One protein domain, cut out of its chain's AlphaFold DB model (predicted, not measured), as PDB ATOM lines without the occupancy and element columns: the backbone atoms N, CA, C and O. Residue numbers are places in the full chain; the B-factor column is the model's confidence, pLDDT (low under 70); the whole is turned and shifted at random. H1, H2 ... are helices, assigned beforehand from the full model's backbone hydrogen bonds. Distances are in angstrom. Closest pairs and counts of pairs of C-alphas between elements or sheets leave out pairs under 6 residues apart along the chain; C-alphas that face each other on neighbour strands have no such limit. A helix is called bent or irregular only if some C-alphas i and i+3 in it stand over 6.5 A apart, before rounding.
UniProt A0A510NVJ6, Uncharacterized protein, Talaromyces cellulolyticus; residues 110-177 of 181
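This is residues 110 to 177 of the 181 residues of an uncharacterized protein of Talaromyces cellulolyticus (UniProt A0A510NVJ6). What is the shape? The stretch 110 to 122, with no named element, runs lengthwise to a small head of H1 and H3 side by side; the long, kinked H2 leads away from it, and residues 151 to 165 fold back to H3. What builds it? The printed part has 68 residues with three named helices, H1, H2, H3, and no named strand: all helix, loose, radius of gyration of the C-alphas 13.7 A, spans 40 by 22 by 21 A.

What does H1, residues 123 to 130, touch? It touches H3, residues 166 to 175, at a shallow tilt of 16 degrees, the same way; the closest C-alphas, of Arg 129 and Glu 174, are 6.6 A apart. Where is H2, residues 133 to 150? It is close to but not clearly touching H1, with the closest C-alphas, of His 127 and Cys 133, 7.3 A apart. H2 and H3 are only just apart, at 8.3 A. Which O i to N i+4 pairs are within hydrogen-bond range? Every one in H3, 3 of 4 in H1 and 8 of 14 in H2.

Where does H1 begin? C-alpha 123 is at (329.688, 224.709, 405.038), and H1 is 11.5 A long. What of H2 and H3? H2, 25.6 A, has a kink of 47 degrees near residue 140 and is only just irregular: C-alphas 144 and 147 are 6.8 A apart. H3, 14.4 A, ends at C-alpha 175, (315.421, 223.939, 395.372).

Which link is long? H2 to H3, 15 residues; the printed part has no cut. Where is pLDDT under 70? In residues 129 to 132, 158 and 160 to 177.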
ATOM      1  N   ILE A 110     298.771 230.814 412.361       86.19
ATOM      2  CA  ILE A 110     300.051 230.610 413.039       86.19
ATOM      3  C   ILE A 110     301.122 231.169 412.127       86.19
ATOM      4  O   ILE A 110     301.189 230.836 410.947       86.19
ATOM      5  N   ARG A 111     301.960 232.031 412.690       89.00
ATOM      6  CA  ARG A 111     303.143 232.544 412.019       89.00
ATOM      7  C   ARG A 111     304.355 232.052 412.786       89.00
ATOM      8  O   ARG A 111     304.501 232.389 413.958       89.00
ATOM      9  N   SER A 112     305.213 231.299 412.111       86.75
ATOM     10  CA  SER A 112     306.535 230.950 412.622       86.75
ATOM     11  C   SER A 112     307.616 231.507 411.707       86.75
ATOM     12  O   SER A 112     307.407 231.662 410.503       86.75
ATOM     13  N   GLN A 113     308.752 231.860 412.297       86.50
ATOM     14  CA  GLN A 113     309.916 232.365 411.591       86.50
ATOM     15  C   GLN A 113     311.170 231.817 412.266       86.50
ATOM     16  O   GLN A 113     311.422 232.094 413.437       86.50
ATOM     17  N   GLY A 114     311.961 231.068 411.503       79.81
ATOM     18  CA  GLY A 114     313.325 230.700 411.855       79.81
ATOM     19  C   GLY A 114     314.311 231.582 411.098       79.81
ATOM     20  O   GLY A 114     314.061 231.960 409.954       79.81
ATOM     21  N   ALA A 115     315.425 231.915 411.736       78.81
ATOM     22  CA  ALA A 115     316.557 232.547 411.079       78.81
ATOM     23  C   ALA A 115     317.828 231.889 411.599       78.81
ATOM     24  O   ALA A 115     318.022 231.793 412.810       78.81
ATOM     25  N   GLU A 116     318.679 231.453 410.679       74.25
ATOM     26  CA  GLU A 116     319.999 230.936 411.014       74.25
ATOM     27  C   GLU A 116     321.047 232.033 410.877       74.25
ATOM     28  O   GLU A 116     320.892 233.005 410.128       74.25
ATOM     29  N   LYS A 117     322.142 231.885 411.619       76.88
ATOM     30  CA  LYS A 117     323.280 232.788 411.475       76.88
ATOM     31  C   LYS A 117     323.856 232.629 410.068       76.88
ATOM     32  O   LYS A 117     324.177 231.518 409.660       76.88
ATOM     33  N   LEU A 118     324.065 233.748 409.370       74.19
ATOM     34  CA  LEU A 118     324.740 233.740 408.074       74.19
ATOM     35  C   LEU A 118     326.152 233.156 408.219       74.19
ATOM     36  O   LEU A 118     327.046 233.789 408.791       74.19
ATOM     37  N   ASP A 119     326.337 231.955 407.684       73.06
ATOM     38  CA  ASP A 119     327.626 231.287 407.603       73.06
ATOM     39  C   ASP A 119     328.265 231.534 406.232       73.06
ATOM     40  O   ASP A 119     327.794 231.058 405.202       73.06
ATOM     41  N   LYS A 120     329.374 232.280 406.229       76.62
ATOM     42  CA  LYS A 120     330.150 232.587 405.019       76.62
ATOM     43  C   LYS A 120     331.232 231.550 404.713       76.62
ATOM     44  O   LYS A 120     331.925 231.692 403.711       76.62
ATOM     45  N   SER A 121     331.408 230.531 405.557       81.88
ATOM     46  CA  SER A 121     332.417 229.483 405.353       81.88
ATOM     47  C   SER A 121     332.091 228.549 404.182       81.88
ATOM     48  O   SER A 121     332.961 227.815 403.724       81.88
ATOM     49  N   GLY A 122     330.843 228.568 403.701       73.56
ATOM     50  CA  GLY A 122     330.352 227.676 402.652       73.56
ATOM     51  C   GLY A 122     329.898 226.307 403.163       73.56
ATOM     52  O   GLY A 122     329.245 225.590 402.409       73.56
ATOM     53  N   PHE A 123     330.146 225.967 404.436       76.62
ATOM     54  CA  PHE A 123     329.688 224.709 405.038       76.62
ATOM     55  C   PHE A 123     328.176 224.527 404.885       76.62
ATOM     56  O   PHE A 123     327.730 223.479 404.428       76.62
ATOM     57  N   PHE A 124     327.394 225.565 405.197       71.12
ATOM     58  CA  PHE A 124     325.939 225.503 405.071       71.12
ATOM     59  C   PHE A 124     325.465 225.339 403.619       71.12
ATOM     60  O   PHE A 124     324.486 224.646 403.385       71.12
ATOM     61  N   ILE A 125     326.168 225.916 402.637       72.31
ATOM     62  CA  ILE A 125     325.813 225.774 401.213       72.31
ATOM     63  C   ILE A 125     326.052 224.336 400.736       72.31
ATOM     64  O   ILE A 125     325.230 223.781 400.017       72.31
ATOM     65  N   GLU A 126     327.156 223.713 401.148       75.50
ATOM     66  CA  GLU A 126     327.393 222.299 400.835       75.50
ATOM     67  C   GLU A 126     326.416 221.388 401.593       75.50
ATOM     68  O   GLU A 126     325.906 220.424 401.030       75.50
ATOM     69  N   HIS A 127     326.076 221.720 402.841       72.56
ATOM     70  CA  HIS A 127     325.052 221.007 403.613       72.56
ATOM     71  C   HIS A 127     323.674 221.062 402.933       72.56
ATOM     72  O   HIS A 127     323.004 220.040 402.782       72.56
ATOM     73  N   ALA A 128     323.302 222.255 402.464       70.31
ATOM     74  CA  ALA A 128     322.060 222.582 401.775       70.31
ATOM     75  C   ALA A 128     321.819 221.781 400.486       70.31
ATOM     76  O   ALA A 128     320.677 221.492 400.140       70.31
ATOM     77  N   ARG A 129     322.880 221.391 399.770       68.56
ATOM     78  CA  ARG A 129     322.752 220.569 398.553       68.56
ATOM     79  C   ARG A 129     322.236 219.163 398.821       68.56
ATOM     80  O   ARG A 129     321.635 218.547 397.947       68.56
ATOM     81  N   HIS A 130     322.505 218.642 400.013       64.94
ATOM     82  CA  HIS A 130     322.221 217.253 400.361       64.94
ATOM     83  C   HIS A 130     321.050 217.115 401.336       64.94
ATOM     84  O   HIS A 130     320.524 216.021 401.529       64.94
ATOM     85  N   ARG A 131     320.632 218.215 401.963       64.00
ATOM     86  CA  ARG A 131     319.581 218.264 402.982       64.00
ATOM     87  C   ARG A 131     318.773 219.502 402.725       64.00
ATOM     88  O   ARG A 131     319.377 220.528 402.453       64.00
ATOM     89  N   GLY A 132     317.445 219.426 402.798       65.88
ATOM     90  CA  GLY A 132     316.515 220.503 402.425       65.88
ATOM     91  C   GLY A 132     316.593 221.790 403.268       65.88
ATOM     92  O   GLY A 132     315.575 222.450 403.472       65.88
ATOM     93  N   CYS A 133     317.794 222.163 403.715       72.81
ATOM     94  CA  CYS A 133     318.236 223.400 404.333       72.81
ATOM     95  C   CYS A 133     317.395 223.745 405.550       72.81
ATOM     96  O   CYS A 133     316.774 222.887 406.168       72.81
ATOM     97  N   ILE A 134     317.287 225.042 405.831       75.88
ATOM     98  CA  ILE A 134     316.451 225.591 406.894       75.88
ATOM     99  C   ILE A 134     315.013 225.043 406.892       75.88
ATOM    100  O   ILE A 134     314.401 224.967 407.956       75.88
ATOM    101  N   PHE A 135     314.462 224.628 405.742       76.31
ATOM    102  CA  PHE A 135     313.121 224.045 405.693       76.31
ATOM    103  C   PHE A 135     313.057 222.682 406.389       76.31
ATOM    104  O   PHE A 135     312.178 222.469 407.223       76.31
ATOM    105  N   VAL A 136     313.987 221.784 406.066       76.31
ATOM    106  CA  VAL A 136     314.054 220.444 406.668       76.31
ATOM    107  C   VAL A 136     314.714 220.491 408.041       76.31
ATOM    108  O   VAL A 136     314.210 219.868 408.961       76.31
ATOM    109  N   ASP A 137     315.765 221.284 408.219       77.12
ATOM    110  CA  ASP A 137     316.551 221.287 409.454       77.12
ATOM    111  C   ASP A 137     315.852 222.051 410.593       77.12
ATOM    112  O   ASP A 137     315.995 221.706 411.766       77.12
ATOM    113  N   THR A 138     315.077 223.095 410.265       79.62
ATOM    114  CA  THR A 138     314.552 224.034 411.273       79.62
ATOM    115  C   THR A 138     313.034 224.186 411.210       79.62
ATOM    116  O   THR A 138     312.363 224.073 412.241       79.62
ATOM    117  N   VAL A 139     312.471 224.450 410.026       84.44
ATOM    118  CA  VAL A 139     311.031 224.732 409.848       84.44
ATOM    119  C   VAL A 139     310.183 223.468 409.998       84.44
ATOM    120  O   VAL A 139     309.023 223.562 410.403       84.44
ATOM    121  N   ILE A 140     310.747 222.277 409.774       83.25
ATOM    122  CA  ILE A 140     310.034 221.007 409.971       83.25
ATOM    123  C   ILE A 140     309.422 220.901 411.373       83.25
ATOM    124  O   ILE A 140     308.324 220.376 411.530       83.25
ATOM    125  N   HIS A 141     310.078 221.468 412.390       88.25
ATOM    126  CA  HIS A 141     309.580 221.473 413.763       88.25
ATOM    127  C   HIS A 141     308.361 222.389 413.964       88.25
ATOM    128  O   HIS A 141     307.545 222.137 414.848       88.25
ATOM    129  N   ASP A 142     308.230 223.455 413.173       88.50
ATOM    130  CA  ASP A 142     307.047 224.325 413.182       88.50
ATOM    131  C   ASP A 142     305.867 223.653 412.482       88.50
ATOM    132  O   ASP A 142     304.734 223.672 412.976       88.50
ATOM    133  N   ILE A 143     306.148 223.004 411.351       87.00
ATOM    134  CA  ILE A 143     305.166 222.204 410.615       87.00
ATOM    135  C   ILE A 143     304.649 221.078 411.516       87.00
ATOM    136  O   ILE A 143     303.439 220.899 411.641       87.00
ATOM    137  N   ASP A 144     305.547 220.386 412.215       88.38
ATOM    138  CA  ASP A 144     305.226 219.320 413.165       88.38
ATOM    139  C   ASP A 144     304.291 219.763 414.304       88.38
ATOM    140  O   ASP A 144     303.390 219.028 414.714       88.38
ATOM    141  N   LEU A 145     304.465 220.987 414.804       89.75
ATOM    142  CA  LEU A 145     303.614 221.533 415.858       89.75
ATOM    143  C   LEU A 145     302.238 221.978 415.355       89.75
ATOM    144  O   LEU A 145     301.284 222.002 416.136       89.75
ATOM    145  N   THR A 146     302.109 222.315 414.072       89.19
ATOM    146  CA  THR A 146     300.894 222.904 413.487       89.19
ATOM    147  C   THR A 146     299.621 222.071 413.757       89.19
ATOM    148  O   THR A 146     298.625 222.651 414.207       89.19
ATOM    149  N   PRO A 147     299.623 220.724 413.617       88.38
ATOM    150  CA  PRO A 147     298.486 219.879 413.990       88.38
ATOM    151  C   PRO A 147     298.061 219.959 415.458       88.38
ATOM    152  O   PRO A 147     296.894 219.713 415.763       88.38
ATOM    153  N   SER A 148     298.971 220.301 416.375       88.19
ATOM    154  CA  SER A 148     298.632 220.461 417.796       88.19
ATOM    155  C   SER A 148     297.747 221.688 418.031       88.19
ATOM    156  O   SER A 148     296.960 221.704 418.973       88.19
ATOM    157  N   PHE A 149     297.842 222.694 417.157       88.38
ATOM    158  CA  PHE A 149     297.105 223.951 417.267       88.38
ATOM    159  C   PHE A 149     295.813 223.983 416.440       88.38
ATOM    160  O   PHE A 149     294.794 224.462 416.932       88.38
ATOM    161  N   PHE A 150     295.836 223.475 415.202       87.00
ATOM    162  CA  PHE A 150     294.675 223.494 414.294       87.00
ATOM    163  C   PHE A 150     293.902 222.166 414.234       87.00
ATOM    164  O   PHE A 150     292.834 222.092 413.626       87.00
ATOM    165  N   GLY A 151     294.420 221.107 414.858       83.69
ATOM    166  CA  GLY A 151     293.915 219.746 414.697       83.69
ATOM    167  C   GLY A 151     294.526 219.031 413.486       83.69
ATOM    168  O   GLY A 151     295.318 219.583 412.735       83.69
ATOM    169  N   ARG A 152     294.177 217.754 413.293       78.06
ATOM    170  CA  ARG A 152     294.861 216.868 412.327       78.06
ATOM    171  C   ARG A 152     294.389 216.983 410.872       78.06
ATOM    172  O   ARG A 152     295.006 216.390 409.996       78.06
ATOM    173  N   ARG A 153     293.292 217.694 410.599       76.00
ATOM    174  CA  ARG A 153     292.750 217.861 409.239       76.00
ATOM    175  C   ARG A 153     293.167 219.220 408.691       76.00
ATOM    176  O   ARG A 153     292.413 220.179 408.803       76.00
ATOM    177  N   ILE A 154     294.371 219.288 408.133       78.00
ATOM    178  CA  ILE A 154     294.942 220.518 407.577       78.00
ATOM    179  C   ILE A 154     295.257 220.270 406.103       78.00
ATOM    180  O   ILE A 154     295.900 219.277 405.768       78.00
ATOM    181  N   ALA A 155     294.793 221.159 405.225       77.94
ATOM    182  CA  ALA A 155     295.281 221.217 403.853       77.94
ATOM    183  C   ALA A 155     296.599 221.998 403.851       77.94
ATOM    184  O   ALA A 155     296.660 223.100 404.394       77.94
ATOM    185  N   VAL A 156     297.649 221.413 403.278       72.62
ATOM    186  CA  VAL A 156     298.979 222.027 403.239       72.62
ATOM    187  C   VAL A 156     299.237 222.557 401.835       72.62
ATOM    188  O   VAL A 156     299.232 221.798 400.868       72.62
ATOM    189  N   GLU A 157     299.492 223.856 401.744       77.25
ATOM    190  CA  GLU A 157     300.040 224.509 400.560       77.25
ATOM    191  C   GLU A 157     301.399 225.104 400.933       77.25
ATOM    192  O   GLU A 157     301.546 225.724 401.987       77.25
ATOM    193  N   VAL A 158     302.403 224.883 400.086       67.75
ATOM    194  CA  VAL A 158     303.761 225.388 400.300       67.75
ATOM    195  C   VAL A 158     304.063 226.399 399.207       67.75
ATOM    196  O   VAL A 158     304.108 226.046 398.030       67.75
ATOM    197  N   VAL A 159     304.294 227.646 399.610       70.50
ATOM    198  CA  VAL A 159     304.786 228.708 398.730       70.50
ATOM    199  C   VAL A 159     306.207 229.032 399.161       70.50
ATOM    200  O   VAL A 159     306.434 229.510 400.271       70.50
ATOM    201  N   VAL A 160     307.169 228.757 398.284       65.75
ATOM    202  CA  VAL A 160     308.574 229.097 398.512       65.75
ATOM    203  C   VAL A 160     308.868 230.390 397.765       65.75
ATOM    204  O   VAL A 160     308.756 230.450 396.544       65.75
ATOM    205  N   GLY A 161     309.223 231.431 398.511       62.94
ATOM    206  CA  GLY A 161     309.762 232.671 397.969       62.94
ATOM    207  C   GLY A 161     311.200 232.820 398.428       62.94
ATOM    208  O   GLY A 161     311.470 232.727 399.625       62.94
ATOM    209  N   VAL A 162     312.115 233.048 397.491       62.19
ATOM    210  CA  VAL A 162     313.499 233.381 397.821       62.19
ATOM    211  C   VAL A 162     313.706 234.862 397.555       62.19
ATOM    212  O   VAL A 162     313.395 235.362 396.478       62.19
ATOM    213  N   ALA A 163     314.169 235.568 398.579       55.88
ATOM    214  CA  ALA A 163     314.552 236.965 398.497       55.88
ATOM    215  C   ALA A 163     315.881 237.106 399.237       55.88
ATOM    216  O   ALA A 163     315.915 236.964 400.461       55.88
ATOM    217  N   GLY A 164     316.976 237.330 398.512       60.06
ATOM    218  CA  GLY A 164     318.283 237.419 399.148       60.06
ATOM    219  C   GLY A 164     319.450 237.642 398.197       60.06
ATOM    220  O   GLY A 164     319.280 237.920 397.018       60.06
ATOM    221  N   ASP A 165     320.633 237.589 398.797       61.00
ATOM    222  CA  ASP A 165     321.960 237.737 398.205       61.00
ATOM    223  C   ASP A 165     322.408 236.490 397.409       61.00
ATOM    224  O   ASP A 165     321.691 235.495 397.330       61.00
ATOM    225  N   GLU A 166     323.631 236.501 396.860       62.44
ATOM    226  CA  GLU A 166     324.183 235.387 396.059       62.44
ATOM    227  C   GLU A 166     324.104 234.011 396.751       62.44
ATOM    228  O   GLU A 166     324.011 232.979 396.083       62.44
ATOM    229  N   VAL A 167     324.158 233.962 398.088       63.41
ATOM    230  CA  VAL A 167     324.042 232.709 398.855       63.41
ATOM    231  C   VAL A 167     322.611 232.180 398.800       63.41
ATOM    232  O   VAL A 167     322.398 230.989 398.569       63.41
ATOM    233  N   SER A 168     321.640 233.073 398.970       62.19
ATOM    234  CA  SER A 168     320.214 232.756 398.906       62.19
ATOM    235  C   SER A 168     319.808 232.302 397.501       62.19
ATOM    236  O   SER A 168     319.102 231.303 397.371       62.19
ATOM    237  N   ASP A 169     320.326 232.955 396.455       65.25
ATOM    238  CA  ASP A 169     320.081 232.587 395.053       65.25
ATOM    239  C   ASP A 169     320.648 231.204 394.702       65.25
ATOM    240  O   ASP A 169     320.001 230.410 394.016       65.25
ATOM    241  N   ARG A 170     321.843 230.871 395.208       65.00
ATOM    242  CA  ARG A 170     322.442 229.541 395.009       65.00
ATOM    243  C   ARG A 170     321.614 228.442 395.660       65.00
ATOM    244  O   ARG A 170     321.392 227.411 395.037       65.00
ATOM    245  N   ILE A 171     321.146 228.668 396.884       64.81
ATOM    246  CA  ILE A 171     320.275 227.722 397.588       64.81
ATOM    247  C   ILE A 171     318.931 227.590 396.845       64.81
ATOM    248  O   ILE A 171     318.460 226.477 396.627       64.81
ATOM    249  N   ALA A 172     318.349 228.701 396.377       63.50
ATOM    250  CA  ALA A 172     317.123 228.705 395.572       63.50
ATOM    251  C   ALA A 172     317.236 227.865 394.294       63.50
ATOM    252  O   ALA A 172     316.312 227.125 393.959       63.50
ATOM    253  N   GLY A 173     318.365 227.977 393.586       62.16
ATOM    254  CA  GLY A 173     318.628 227.222 392.360       62.16
ATOM    255  C   GLY A 173     318.639 225.707 392.575       62.16
ATOM    256  O   GLY A 173     318.143 224.971 391.724       62.16
ATOM    257  N   GLU A 174     319.129 225.240 393.724       61.78
ATOM    258  CA  GLU A 174     319.086 223.820 394.100       61.78
ATOM    259  C   GLU A 174     317.637 223.375 394.409       61.78
ATOM    260  O   GLU A 174     317.200 222.313 393.965       61.78
ATOM    261  N   PHE A 175     316.836 224.220 395.076       56.12
ATOM    262  CA  PHE A 175     315.421 223.939 395.372       56.12
ATOM    263  C   PHE A 175     314.490 223.985 394.156       56.12
ATOM    264  O   PHE A 175     313.495 223.261 394.125       56.12
ATOM    265  N   GLY A 176     314.791 224.799 393.140       50.00
ATOM    266  CA  GLY A 176     314.006 224.865 391.901       50.00
ATOM    267  C   GLY A 176     313.951 223.536 391.133       50.00
ATOM    268  O   GLY A 176     313.052 223.332 390.320       50.00
ATOM    269  N   ASN A 177     314.874 222.614 391.428       44.28
ATOM    270  CA  ASN A 177     314.922 221.266 390.865       44.28
ATOM    271  C   ASN A 177     314.255 220.200 391.749       44.28
ATOM    272  O   ASN A 177     314.284 219.019 391.395       44.28
TER     273      ASN A 177